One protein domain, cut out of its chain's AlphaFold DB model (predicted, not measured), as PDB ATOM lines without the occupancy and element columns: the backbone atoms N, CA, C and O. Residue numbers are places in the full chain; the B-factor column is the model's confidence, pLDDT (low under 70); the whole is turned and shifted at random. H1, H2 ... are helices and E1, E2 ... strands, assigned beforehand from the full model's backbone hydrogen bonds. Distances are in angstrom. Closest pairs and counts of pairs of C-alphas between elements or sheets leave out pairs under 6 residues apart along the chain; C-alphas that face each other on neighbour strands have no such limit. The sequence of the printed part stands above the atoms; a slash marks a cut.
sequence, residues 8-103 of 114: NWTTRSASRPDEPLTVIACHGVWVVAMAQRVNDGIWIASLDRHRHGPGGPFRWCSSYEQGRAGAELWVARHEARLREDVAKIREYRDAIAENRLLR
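This is residues 8 to 103 of the 114 residues of an uncharacterized protein of Stenotrophomonas maltophilia (UniProt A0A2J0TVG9). A twisted sheet of five strands is covered on one face by two helices, H2 and H3, which meet near their ends in an L, making two layers, helices on one face of a sheet. H2 packs on the sheet along its length, whereas H3 packs on it with residues 82 to 90 and then runs past it as an arm; residues 96 to 101 stick out, and the short H4 is at the tip. The printed part has 96 residues, with four named helices and five named strands in the order E1 E2 E3 E4 H1 E5 H2 H3 H4; the sheet's order is E1 E2 E3 E4 E5, all antiparallel, and the class is mixed, helices and strands. It is only just compact, close to loose, with a radius of gyration of the C-alphas of 14.6 A and spans of 45 by 31 by 22 A.

Find C-alpha 8 at (8.653, -4.206, 101.196), where E1, residues 8 to 10, begins. E2 is residues 23 to 26. E3, residues 29 to 36, is 20.7 A long and bends by 55 degrees at residue 32. E4 is residues 43 to 47, 12.9 A, and E5 is residues 59 to 61. H1 is residues 49 to 52. H2, residues 64 to 77, is 19.8 A long. H3, residues 79 to 98, runs 28.1 A from C-alpha 79 at (11.338, 4.639, 92.589). H4, residues 100 to 103, ends at C-alpha 103 at (30.667, -15.300, 86.711).

Start with the sheet, where E1 E2 E3 E4 form a meander, each strand the antiparallel neighbour of the one before. Look for N 10 and O 23 at 2.8 A in the hairpin E1 and E2, N 26 and O 29 at 2.9 A in E2 and E3, and N 46 and O 33 at 2.8 A in E3 and E4. E5, an edge strand, has N 59 and O 45 at 2.8 A beside E4. H1 stands at the sheet's level, height 1.5 A; its closest C-alpha pair with E3 is Val 31 and Arg 49, 4.9 A. H2 is on the sheet; its closest C-alphas with E4 are Trp 43 and Tyr 64, 6.1 A. H3 is also on it, with C-alphas of Val 29 and Val 86 closest to E3 at 6.4 A. H2 and H3 are close but not clearly touching, C-alphas of Val 75 and Leu 82 being closest at 7.6 A, and about perpendicular at 87 degrees. H3, with residues 95 to 96 alone, and H4 only just touch, only at the corner, with 3 pairs of C-alphas within 8 A; the closest are Ile 96 and Leu 102, 5.8 A. Every O i to N i+4 pair is within hydrogen-bond range in H2 and H3; H1 and H4 are too short for such a pair, and their one O i to N i+3 pair is within range in H4 and not in H1.

The C-alphas farthest apart are those of Ser 62 and Leu 101, 45.8 A. The printed part has no cut. The link E1 to E2, residues 11 to 22, is long. The sheet is only just strongly twisted, its C-alphas up to 4.4 A off the best plane. Mean pLDDT of the printed part is 95.0, and no printed residue is under 70.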
ATOM      1  N   ASN A   8       9.138  -3.759  99.895       96.88
ATOM      2  CA  ASN A   8       8.653  -4.206 101.196       96.88
ATOM      3  C   ASN A   8       9.722  -4.064 102.273       96.88
ATOM      4  O   ASN A   8      10.919  -4.190 102.011       96.88
ATOM      5  N   TRP A   9       9.254  -3.813 103.492       96.69
ATOM      6  CA  TRP A   9      10.072  -3.925 104.685       96.69
ATOM      7  C   TRP A   9      10.265  -5.397 105.047       96.69
ATOM      8  O   TRP A   9       9.298  -6.151 105.122       96.69
ATOM      9  N   THR A  10      11.504  -5.781 105.320       95.38
ATOM     10  CA  THR A  10      11.880  -7.132 105.737       95.38
ATOM     11  C   THR A  10      12.988  -7.088 106.791       95.38
ATOM     12  O   THR A  10      13.588  -6.036 107.059       95.38
ATOM     13  N   THR A  11      13.243  -8.222 107.435       94.00
ATOM     14  CA  THR A  11      14.361  -8.374 108.367       94.00
ATOM     15  C   THR A  11      15.673  -8.518 107.595       94.00
ATOM     16  O   THR A  11      15.716  -8.913 106.430       94.00
ATOM     17  N   ARG A  12      16.794  -8.234 108.263       88.38
ATOM     18  CA  ARG A  12      18.132  -8.492 107.704       88.38
ATOM     19  C   ARG A  12      18.468  -9.983 107.583       88.38
ATOM     20  O   ARG A  12      19.464 -10.339 106.961       88.38
ATOM     21  N   SER A  13      17.702 -10.853 108.238       86.56
ATOM     22  CA  SER A  13      17.918 -12.294 108.222       86.56
ATOM     23  C   SER A  13      16.598 -13.031 108.370       86.56
ATOM     24  O   SER A  13      15.891 -12.851 109.361       86.56
ATOM     25  N   ALA A  14      16.317 -13.944 107.441       82.00
ATOM     26  CA  ALA A  14      15.154 -14.824 107.522       82.00
ATOM     27  C   ALA A  14      15.169 -15.720 108.777       82.00
ATOM     28  O   ALA A  14      14.119 -16.139 109.245       82.00
ATOM     29  N   SER A  15      16.348 -15.983 109.357       86.19
ATOM     30  CA  SER A  15      16.487 -16.769 110.591       86.19
ATOM     31  C   SER A  15      16.144 -16.005 111.873       86.19
ATOM     32  O   SER A  15      16.197 -16.586 112.953       86.19
ATOM     33  N   ARG A  16      15.833 -14.708 111.778       85.00
ATOM     34  CA  ARG A  16      15.505 -13.852 112.923       85.00
ATOM     35  C   ARG A  16      14.251 -13.027 112.624       85.00
ATOM     36  O   ARG A  16      14.361 -11.828 112.375       85.00
ATOM     37  N   PRO A  17      13.068 -13.665 112.584       83.56
ATOM     38  CA  PRO A  17      11.823 -13.000 112.201       83.56
ATOM     39  C   PRO A  17      11.348 -11.964 113.228       83.56
ATOM     40  O   PRO A  17      10.652 -11.027 112.854       83.56
ATOM     41  N   ASP A  18      11.763 -12.099 114.491       88.19
ATOM     42  CA  ASP A  18      11.381 -11.190 115.579       88.19
ATOM     43  C   ASP A  18      12.242  -9.916 115.635       88.19
ATOM     44  O   ASP A  18      11.982  -9.013 116.433       88.19
ATOM     45  N   GLU A  19      13.293  -9.825 114.810       88.50
ATOM     46  CA  GLU A  19      14.103  -8.611 114.727       88.50
ATOM     47  C   GLU A  19      13.334  -7.470 114.035       88.50
ATOM     48  O   GLU A  19      12.519  -7.706 113.138       88.50
ATOM     49  N   PRO A  20      13.631  -6.204 114.383       91.25
ATOM     50  CA  PRO A  20      13.049  -5.060 113.698       91.25
ATOM     51  C   PRO A  20      13.259  -5.119 112.178       91.25
ATOM     52  O   PRO A  20      14.347  -5.438 111.679       91.25
ATOM     53  N   LEU A  21      12.215  -4.747 111.435       95.81
ATOM     54  CA  LEU A  21      12.264  -4.624 109.982       95.81
ATOM     55  C   LEU A  21      13.189  -3.470 109.592       95.81
ATOM     56  O   LEU A  21      12.848  -2.293 109.674       95.81
ATOM     57  N   THR A  22      14.390  -3.829 109.172       96.69
ATOM     58  CA  THR A  22      15.494  -2.891 108.961       96.69
ATOM     59  C   THR A  22      15.894  -2.781 107.502       96.69
ATOM     60  O   THR A  22      16.746  -1.969 107.166       96.69
ATOM     61  N   VAL A  23      15.281  -3.548 106.608       97.38
ATOM     62  CA  VAL A  23      15.646  -3.578 105.194       97.38
ATOM     63  C   VAL A  23      14.434  -3.234 104.347       97.38
ATOM     64  O   VAL A  23      13.369  -3.803 104.562       97.38
ATOM     65  N   ILE A  24      14.606  -2.362 103.353       97.88
ATOM     66  CA  ILE A  24      13.660  -2.269 102.236       97.88
ATOM     67  C   ILE A  24      14.241  -3.062 101.074       97.88
ATOM     68  O   ILE A  24      15.345  -2.765 100.602       97.88
ATOM     69  N   ALA A  25      13.489  -4.052 100.608       97.62
ATOM     70  CA  ALA A  25      13.855  -4.880  99.472       97.62
ATOM     71  C   ALA A  25      12.858  -4.728  98.320       97.62
ATOM     72  O   ALA A  25      11.666  -4.542  98.547       97.62
ATOM     73  N   CYS A  26      13.356  -4.858  97.092       98.06
ATOM     74  CA  CYS A  26      12.565  -4.975  95.870       98.06
ATOM     75  C   CYS A  26      13.050  -6.210  95.108       98.06
ATOM     76  O   CYS A  26      14.240  -6.320  94.813       98.06
ATOM     77  N   HIS A  27      12.164  -7.186  94.883       95.81
ATOM     78  CA  HIS A  27      12.508  -8.490  94.291       95.81
ATOM     79  C   HIS A  27      13.765  -9.148  94.909       95.81
ATOM     80  O   HIS A  27      14.637  -9.659  94.208       95.81
ATOM     81  N   GLY A  28      13.900  -9.086  96.240       93.69
ATOM     82  CA  GLY A  28      15.046  -9.654  96.967       93.69
ATOM     83  C   GLY A  28      16.349  -8.844  96.884       93.69
ATOM     84  O   GLY A  28      17.360  -9.250  97.458       93.69
ATOM     85  N   VAL A  29      16.357  -7.689  96.215       96.81
ATOM     86  CA  VAL A  29      17.485  -6.745  96.198       96.81
ATOM     87  C   VAL A  29      17.284  -5.690  97.279       96.81
ATOM     88  O   VAL A  29      16.255  -5.022  97.323       96.81
ATOM     89  N   TRP A  30      18.271  -5.536  98.161       96.81
ATOM     90  CA  TRP A  30      18.213  -4.585  99.272       96.81
ATOM     91  C   TRP A  30      18.589  -3.184  98.797       96.81
ATOM     92  O   TRP A  30      19.750  -2.941  98.467       96.81
ATOM     93  N   VAL A  31      17.628  -2.263  98.804       97.69
ATOM     94  CA  VAL A  31      17.834  -0.873  98.359       97.69
ATOM     95  C   VAL A  31      18.094   0.080  99.525       97.69
ATOM     96  O   VAL A  31      18.824   1.061  99.374       97.69
ATOM     97  N   VAL A  32      17.563  -0.243 100.706       97.75
ATOM     98  CA  VAL A  32      17.861   0.439 101.969       97.75
ATOM     99  C   VAL A  32      18.175  -0.602 103.033       97.75
ATOM    100  O   VAL A  32      17.487  -1.618 103.128       97.75
ATOM    101  N   ALA A  33      19.184  -0.331 103.856       97.12
ATOM    102  CA  ALA A  33      19.440  -1.075 105.082       97.12
ATOM    103  C   ALA A  33      19.640  -0.105 106.248       97.12
ATOM    104  O   ALA A  33      20.480   0.790 106.189       97.12
ATOM    105  N   MET A  34      18.870  -0.287 107.308       97.19
ATOM    106  CA  MET A  34      18.993   0.433 108.562       97.19
ATOM    107  C   MET A  34      19.774  -0.401 109.571       97.19
ATOM    108  O   MET A  34      19.674  -1.627 109.604       97.19
ATOM    109  N   ALA A  35      20.539   0.269 110.420       95.25
ATOM    110  CA  ALA A  35      21.238  -0.371 111.521       95.25
ATOM    111  C   ALA A  35      21.251   0.552 112.732       95.25
ATOM    112  O   ALA A  35      21.393   1.767 112.593       95.25
ATOM    113  N   GLN A  36      21.144  -0.039 113.916       95.62
ATOM    114  CA  GLN A  36      21.467   0.647 115.152       95.62
ATOM    115  C   GLN A  36      22.945   0.426 115.450       95.62
ATOM    116  O   GLN A  36      23.438  -0.705 115.445       95.62
ATOM    117  N   ARG A  37      23.668   1.511 115.687       93.38
ATOM    118  CA  ARG A  37      25.062   1.442 116.103       93.38
ATOM    119  C   ARG A  37      25.154   0.928 117.534       93.38
ATOM    120  O   ARG A  37      24.408   1.353 118.410       93.38
ATOM    121  N   VAL A  38      26.104   0.026 117.770       91.75
ATOM    122  CA  VAL A  38      26.280  -0.642 119.071       91.75
ATOM    123  C   VAL A  38      26.805   0.316 120.145       91.75
ATOM    124  O   VAL A  38      26.464   0.175 121.312       91.75
ATOM    125  N   ASN A  39      27.638   1.287 119.765       92.31
ATOM    126  CA  ASN A  39      28.353   2.149 120.708       92.31
ATOM    127  C   ASN A  39      27.491   3.285 121.285       92.31
ATOM    128  O   ASN A  39      27.721   3.694 122.416       92.31
ATOM    129  N   ASP A  40      26.556   3.826 120.504       93.00
ATOM    130  CA  ASP A  40      25.787   5.030 120.855       93.00
ATOM    131  C   ASP A  40      24.271   4.860 120.665       93.00
ATOM    132  O   ASP A  40      23.504   5.773 120.962       93.00
ATOM    133  N   GLY A  41      23.818   3.698 120.185       94.00
ATOM    134  CA  GLY A  41      22.402   3.425 119.952       94.00
ATOM    135  C   GLY A  41      21.791   4.241 118.810       94.00
ATOM    136  O   GLY A  41      20.576   4.169 118.606       94.00
ATOM    137  N   ILE A  42      22.595   5.003 118.060       95.81
ATOM    138  CA  ILE A  42      22.105   5.865 116.987       95.81
ATOM    139  C   ILE A  42      21.723   5.010 115.783       95.81
ATOM    140  O   ILE A  42      22.454   4.107 115.363       95.81
ATOM    141  N   TRP A  43      20.573   5.329 115.196       97.50
ATOM    142  CA  TRP A  43      20.116   4.702 113.969       97.50
ATOM    143  C   TRP A  43      20.760   5.350 112.748       97.50
ATOM    144  O   TRP A  43      20.845   6.572 112.631       97.50
ATOM    145  N   ILE A  44      21.185   4.515 111.808       97.06
ATOM    146  CA  ILE A  44      21.663   4.936 110.495       97.06
ATOM    147  C   ILE A  44      20.860   4.239 109.402       97.06
ATOM    148  O   ILE A  44      20.401   3.113 109.587       97.06
ATOM    149  N   ALA A  45      20.720   4.900 108.256       97.75
ATOM    150  CA  ALA A  45      20.127   4.342 107.048       97.75
ATOM    151  C   ALA A  45      21.143   4.394 105.901       97.75
ATOM    152  O   ALA A  45      21.516   5.475 105.438       97.75
ATOM    153  N   SER A  46      21.584   3.229 105.435       97.44
ATOM    154  CA  SER A  46      22.347   3.071 104.199       97.44
ATOM    155  C   SER A  46      21.379   3.070 103.022       97.44
ATOM    156  O   SER A  46      20.659   2.094 102.799       97.44
ATOM    157  N   LEU A  47      21.349   4.188 102.304       96.62
ATOM    158  CA  LEU A  47      20.596   4.356 101.063       96.62
ATOM    159  C   LEU A  47      21.432   3.830  99.894       96.62
ATOM    160  O   LEU A  47      22.656   3.775  99.996       96.62
ATOM    161  N   ASP A  48      20.785   3.442  98.795       96.75
ATOM    162  CA  ASP A  48      21.472   2.825  97.650       96.75
ATOM    163  C   ASP A  48      22.352   1.639  98.067       96.75
ATOM    164  O   ASP A  48      23.466   1.430  97.576       96.75
ATOM    165  N   ARG A  49      21.836   0.833  99.002       96.44
ATOM    166  CA  ARG A  49      22.570  -0.299  99.573       96.44
ATOM    167  C   ARG A  49      23.019  -1.292  98.496       96.44
ATOM    168  O   ARG A  49      24.079  -1.903  98.639       96.44
ATOM    169  N   HIS A  50      22.246  -1.429  97.424       96.19
ATOM    170  CA  HIS A  50      22.543  -2.262  96.260       96.19
ATOM    171  C   HIS A  50      23.651  -1.707  95.362       96.19
ATOM    172  O   HIS A  50      24.251  -2.488  94.634       96.19
ATOM    173  N   ARG A  51      23.946  -0.400  95.411       95.81
ATOM    174  CA  ARG A  51      25.010   0.227  94.608       95.81
ATOM    175  C   ARG A  51      26.359   0.250  95.299       95.81
ATOM    176  O   ARG A  51      27.379   0.193  94.624       95.81
ATOM    177  N   HIS A  52      26.360   0.388  96.621       95.12
ATOM    178  CA  HIS A  52      27.582   0.683  97.374       95.12
ATOM    179  C   HIS A  52      28.065  -0.455  98.266       95.12
ATOM    180  O   HIS A  52      29.141  -0.356  98.844       95.12
ATOM    181  N   GLY A  53      27.286  -1.524  98.412       91.75
ATOM    182  CA  GLY A  53      27.699  -2.619  99.273       91.75
ATOM    183  C   GLY A  53      27.580  -2.303 100.770       91.75
ATOM    184  O   GLY A  53      27.048  -1.261 101.174       91.75
ATOM    185  N   PRO A  54      27.978  -3.255 101.632       88.06
ATOM    186  CA  PRO A  54      28.099  -3.001 103.060       88.06
ATOM    187  C   PRO A  54      29.174  -1.935 103.298       88.06
ATOM    188  O   PRO A  54      30.239  -1.997 102.699       88.06
ATOM    189  N   GLY A  55      28.911  -0.972 104.184       85.50
ATOM    190  CA  GLY A  55      29.857   0.120 104.457       85.50
ATOM    191  C   GLY A  55      29.785   1.295 103.475       85.50
ATOM    192  O   GLY A  55      30.559   2.238 103.613       85.50
ATOM    193  N   GLY A  56      28.840   1.274 102.529       89.38
ATOM    194  CA  GLY A  56      28.528   2.424 101.685       89.38
ATOM    195  C   GLY A  56      27.986   3.643 102.454       89.38
ATOM    196  O   GLY A  56      27.782   3.584 103.674       89.38
ATOM    197  N   PRO A  57      27.708   4.756 101.750       92.94
ATOM    198  CA  PRO A  57      27.191   5.980 102.354       92.94
ATOM    199  C   PRO A  57      25.927   5.748 103.189       92.94
ATOM    200  O   PRO A  57      25.062   4.939 102.848       92.94
ATOM    201  N   PHE A  58      25.794   6.502 104.277       95.25
ATOM    202  CA  PHE A  58      24.636   6.418 105.161       95.25
ATOM    203  C   PHE A  58      24.165   7.794 105.630       95.25
ATOM    204  O   PHE A  58      24.862   8.806 105.524       95.25
ATOM    205  N   ARG A  59      22.939   7.824 106.151       96.44
ATOM    206  CA  ARG A  59      22.316   8.984 106.786       96.44
ATOM    207  C   ARG A  59      22.057   8.695 108.256       96.44
ATOM    208  O   ARG A  59      21.632   7.597 108.606       96.44
ATOM    209  N   TRP A  60      22.288   9.695 109.097       97.00
ATOM    210  CA  TRP A  60      21.927   9.661 110.511       97.00
ATOM    211  C   TRP A  60      20.413   9.786 110.679       97.00
ATOM    212  O   TRP A  60      19.782  10.609 110.017       97.00
ATOM    213  N   CYS A  61      19.845   8.973 111.566       97.25
ATOM    214  CA  CYS A  61      18.431   8.982 111.913       97.25
ATOM    215  C   CYS A  61      18.274   9.389 113.381       97.25
ATOM    216  O   CYS A  61      19.048   8.965 114.237       97.25
ATOM    217  N   SER A  62      17.249  10.185 113.678       94.81
ATOM    218  CA  SER A  62      16.914  10.580 115.053       94.81
ATOM    219  C   SER A  62      16.262   9.450 115.854       94.81
ATOM    220  O   SER A  62      16.422   9.388 117.067       94.81
ATOM    221  N   SER A  63      15.550   8.543 115.184       96.62
ATOM    222  CA  SER A  63      15.015   7.305 115.756       96.62
ATOM    223  C   SER A  63      14.841   6.244 114.667       96.62
ATOM    224  O   SER A  63      15.001   6.531 113.474       96.62
ATOM    225  N   TYR A  64      14.485   5.025 115.069       96.75
ATOM    226  CA  TYR A  64      14.108   3.959 114.144       96.75
ATOM    227  C   TYR A  64      12.903   4.361 113.281       96.75
ATOM    228  O   TYR A  64      12.943   4.261 112.059       96.75
ATOM    229  N   GLU A  65      11.853   4.891 113.899       96.69
ATOM    230  CA  GLU A  65      10.598   5.288 113.254       96.69
ATOM    231  C   GLU A  65      10.822   6.433 112.265       96.69
ATOM    232  O   GLU A  65      10.335   6.384 111.134       96.69
ATOM    233  N   GLN A  66      11.611   7.437 112.660       96.81
ATOM    234  CA  GLN A  66      11.977   8.551 111.782       96.81
ATOM    235  C   GLN A  66      12.848   8.083 110.614       96.81
ATOM    236  O   GLN A  66      12.636   8.500 109.475       96.81
ATOM    237  N   GLY A  67      13.789   7.168 110.870       97.00
ATOM    238  CA  GLY A  67      14.591   6.550 109.819       97.00
ATOM    239  C   GLY A  67      13.736   5.762 108.824       97.00
ATOM    240  O   GLY A  67      13.924   5.912 107.618       97.00
ATOM    241  N   ARG A  68      12.742   5.000 109.301       97.12
ATOM    242  CA  ARG A  68      11.799   4.277 108.434       97.12
ATOM    243  C   ARG A  68      10.963   5.222 107.583       97.12
ATOM    244  O   ARG A  68      10.932   5.057 106.366       97.12
ATOM    245  N   ALA A  69      10.355   6.241 108.184       96.88
ATOM    246  CA  ALA A  69       9.561   7.222 107.447       96.88
ATOM    247  C   ALA A  69      10.401   7.954 106.381       96.88
ATOM    248  O   ALA A  69       9.961   8.139 105.243       96.88
ATOM    249  N   GLY A  70      11.637   8.327 106.725       97.19
ATOM    250  CA  GLY A  70      12.586   8.928 105.789       97.19
ATOM    251  C   GLY A  70      12.987   7.981 104.654       97.19
ATOM    252  O   GLY A  70      13.036   8.401 103.497       97.19
ATOM    253  N   ALA A  71      13.226   6.703 104.961       97.50
ATOM    254  CA  ALA A  71      13.553   5.679 103.975       97.50
ATOM    255  C   ALA A  71      12.399   5.439 102.992       97.50
ATOM    256  O   ALA A  71      12.630   5.401 101.785       97.50
ATOM    257  N   GLU A  72      11.159   5.356 103.475       97.81
ATOM    258  CA  GLU A  72       9.964   5.217 102.631       97.81
ATOM    259  C   GLU A  72       9.798   6.409 101.681       97.81
ATOM    260  O   GLU A  72       9.597   6.229 100.479       97.81
ATOM    261  N   LEU A  73       9.947   7.635 102.198       97.75
ATOM    262  CA  LEU A  73       9.909   8.852 101.382       97.75
ATOM    263  C   LEU A  73      11.026   8.878 100.337       97.75
ATOM    264  O   LEU A  73      10.806   9.315  99.206       97.75
ATOM    265  N   TRP A  74      12.224   8.427 100.704       97.50
ATOM    266  CA  TRP A  74      13.348   8.356  99.784       97.50
ATOM    267  C   TRP A  74      13.117   7.318  98.682       97.50
ATOM    268  O   TRP A  74      13.364   7.637  97.519       97.50
ATOM    269  N   VAL A  75      12.601   6.129  99.016       98.06
ATOM    270  CA  VAL A  75      12.263   5.086  98.034       98.06
ATOM    271  C   VAL A  75      11.200   5.592  97.069       98.06
ATOM    272  O   VAL A  75      11.411   5.527  95.863       98.06
ATOM    273  N   ALA A  76      10.113   6.176  97.576       97.56
ATOM    274  CA  ALA A  76       9.066   6.742  96.728       97.56
ATOM    275  C   ALA A  76       9.601   7.851  95.804       97.56
ATOM    276  O   ALA A  76       9.231   7.924  94.636       97.56
ATOM    277  N   ARG A  77      10.526   8.691  96.288       97.50
ATOM    278  CA  ARG A  77      11.152   9.746  95.473       97.50
ATOM    279  C   ARG A  77      12.048   9.201  94.357       97.50
ATOM    280  O   ARG A  77      12.171   9.848  93.324       97.50
ATOM    281  N   HIS A  78      12.695   8.055  94.565       97.38
ATOM    282  CA  HIS A  78      13.684   7.496  93.635       97.38
ATOM    283  C   HIS A  78      13.215   6.205  92.962       97.38
ATOM    284  O   HIS A  78      14.036   5.488  92.390       97.38
ATOM    285  N   GLU A  79      11.915   5.915  93.008       97.69
ATOM    286  CA  GLU A  79      11.338   4.639  92.589       97.69
ATOM    287  C   GLU A  79      11.816   4.203  91.199       97.69
ATOM    288  O   GLU A  79      12.338   3.100  91.055       97.69
ATOM    289  N   ALA A  80      11.696   5.076  90.194       98.06
ATOM    290  CA  ALA A  80      12.050   4.751  88.812       98.06
ATOM    291  C   ALA A  80      13.510   4.285  88.678       98.06
ATOM    292  O   ALA A  80      13.780   3.230  88.105       98.06
ATOM    293  N   ARG A  81      14.445   5.024  89.288       98.00
ATOM    294  CA  ARG A  81      15.872   4.676  89.286       98.00
ATOM    295  C   ARG A  81      16.136   3.379  90.048       98.00
ATOM    296  O   ARG A  81      16.938   2.562  89.608       98.00
ATOM    297  N   LEU A  82      15.480   3.181  91.192       98.19
ATOM    298  CA  LEU A  82      15.640   1.960  91.982       98.19
ATOM    299  C   LEU A  82      15.165   0.731  91.209       98.19
ATOM    300  O   LEU A  82      15.839  -0.293  91.235       98.19
ATOM    301  N   ARG A  83      14.042   0.828  90.491       98.38
ATOM    302  CA  ARG A  83      13.545  -0.266  89.647       98.38
ATOM    303  C   ARG A  83      14.516  -0.598  88.517       98.38
ATOM    304  O   ARG A  83      14.787  -1.774  88.301       98.38
ATOM    305  N   GLU A  84      15.074   0.412  87.853       98.38
ATOM    306  CA  GLU A  84      16.088   0.213  86.808       98.38
ATOM    307  C   GLU A  84      17.335  -0.500  87.356       98.38
ATOM    308  O   GLU A  84      17.829  -1.459  86.765       98.38
ATOM    309  N   ASP A  85      17.822  -0.079  88.524       98.31
ATOM    310  CA  ASP A  85      18.976  -0.709  89.168       98.31
ATOM    311  C   ASP A  85      18.702  -2.161  89.570       98.31
ATOM    312  O   ASP A  85      19.547  -3.040  89.383       98.31
ATOM    313  N   VAL A  86      17.519  -2.418  90.132       98.12
ATOM    314  CA  VAL A  86      17.084  -3.762  90.524       98.12
ATOM    315  C   VAL A  86      16.954  -4.656  89.294       98.12
ATOM    316  O   VAL A  86      17.376  -5.807  89.358       98.12
ATOM    317  N   ALA A  87      16.439  -4.140  88.173       98.25
ATOM    318  CA  ALA A  87      16.363  -4.880  86.915       98.25
ATOM    319  C   ALA A  87      17.757  -5.314  86.432       98.25
ATOM    320  O   ALA A  87      17.971  -6.505  86.231       98.25
ATOM    321  N   LYS A  88      18.735  -4.396  86.397       98.19
ATOM    322  CA  LYS A  88      20.132  -4.713  86.029       98.19
ATOM    323  C   LYS A  88      20.748  -5.789  86.927       98.19
ATOM    324  O   LYS A  88      21.437  -6.687  86.452       98.19
ATOM    325  N   ILE A  89      20.496  -5.717  88.237       97.75
ATOM    326  CA  ILE A  89      20.974  -6.733  89.190       97.75
ATOM    327  C   ILE A  89      20.318  -8.087  88.934       97.75
ATOM    328  O   ILE A  89      20.988  -9.113  89.047       97.75
ATOM    329  N   ARG A  90      19.019  -8.105  88.636       97.38
ATOM    330  CA  ARG A  90      18.294  -9.344  88.359       97.38
ATOM    331  C   ARG A  90      18.774  -9.988  87.069       97.38
ATOM    332  O   ARG A  90      19.158 -11.143  87.126       97.38
ATOM    333  N   GLU A  91      18.876  -9.232  85.980       97.12
ATOM    334  CA  GLU A  91      19.422  -9.718  84.705       97.12
ATOM    335  C   GLU A  91      20.819 -10.330  84.884       97.12
ATOM    336  O   GLU A  91      21.079 -11.439  84.423       97.12
ATOM    337  N   TYR A  92      21.695  -9.657  85.636       96.50
ATOM    338  CA  TYR A  92      23.022 -10.180  85.972       96.50
ATOM    339  C   TYR A  92      22.962 -11.503  86.757       96.50
ATOM    340  O   TYR A  92      23.670 -12.459  86.442       96.50
ATOM    341  N   ARG A  93      22.112 -11.574  87.791       95.44
ATOM    342  CA  ARG A  93      21.951 -12.778  88.623       95.44
ATOM    343  C   ARG A  93      21.332 -13.936  87.849       95.44
ATOM    344  O   ARG A  93      21.772 -15.067  88.042       95.44
ATOM    345  N   ASP A  94      20.357 -13.655  86.996       96.38
ATOM    346  CA  ASP A  94      19.653 -14.644  86.185       96.38
ATOM    347  C   ASP A  94      20.611 -15.238  85.136       96.38
ATOM    348  O   ASP A  94      20.735 -16.458  85.056       96.38
ATOM    349  N   ALA A  95      21.423 -14.411  84.461       95.81
ATOM    350  CA  ALA A  95      22.453 -14.885  83.528       95.81
ATOM    351  C   ALA A  95      23.481 -15.825  84.193       95.81
ATOM    352  O   ALA A  95      23.855 -16.858  83.633       95.81
ATOM    353  N   ILE A  96      23.924 -15.506  85.416       95.44
ATOM    354  CA  ILE A  96      24.835 -16.375  86.184       95.44
ATOM    355  C   ILE A  96      24.127 -17.644  86.672       95.44
ATOM    356  O   ILE A  96      24.747 -18.708  86.742       95.44
ATOM    357  N   ALA A  97      22.847 -17.555  87.040       94.56
ATOM    358  CA  ALA A  97      22.068 -18.714  87.460       94.56
ATOM    359  C   ALA A  97      21.880 -19.713  86.306       94.56
ATOM    360  O   ALA A  97      22.007 -20.917  86.531       94.56
ATOM    361  N   GLU A  98      21.649 -19.212  85.090       96.12
ATOM    362  CA  GLU A  98      21.555 -20.002  83.858       96.12
ATOM    363  C   GLU A  98      22.901 -20.617  83.458       96.12
ATOM    364  O   GLU A  98      22.963 -21.790  83.087       96.12
ATOM    365  N   ASN A  99      23.997 -19.859  83.575       95.19
ATOM    366  CA  ASN A  99      25.342 -20.357  83.306       95.19
ATOM    367  C   ASN A  99      26.366 -19.821  84.313       95.19
ATOM    368  O   ASN A  99      26.925 -18.733  84.168       95.19
ATOM    369  N   ARG A 100      26.703 -20.660  85.296       91.69
ATOM    370  CA  ARG A 100      27.640 -20.305  86.372       91.69
ATOM    371  C   ARG A 100      29.053 -19.975  85.888       91.69
ATOM    372  O   ARG A 100      29.765 -19.273  86.600       91.69
ATOM    373  N   LEU A 101      29.457 -20.450  84.705       93.00
ATOM    374  CA  LEU A 101      30.774 -20.156  84.126       93.00
ATOM    375  C   LEU A 101      30.900 -18.693  83.675       93.00
ATOM    376  O   LEU A 101      32.010 -18.205  83.490       93.00
ATOM    377  N   LEU A 102      29.781 -17.973  83.527       91.44
ATOM    378  CA  LEU A 102      29.797 -16.557  83.160       91.44
ATOM    379  C   LEU A 102      30.266 -15.647  84.297       91.44
ATOM    380  O   LEU A 102      30.593 -14.497  84.025       91.44
ATOM    381  N   ARG A 103      30.338 -16.130  85.543       87.75
ATOM    382  CA  ARG A 103      30.667 -15.300  86.711       87.75
ATOM    383  C   ARG A 103      31.958 -14.493  86.541       87.75
ATOM    384  O   ARG A 103      31.972 -13.324  86.896       87.75
TER     385      ARG A 103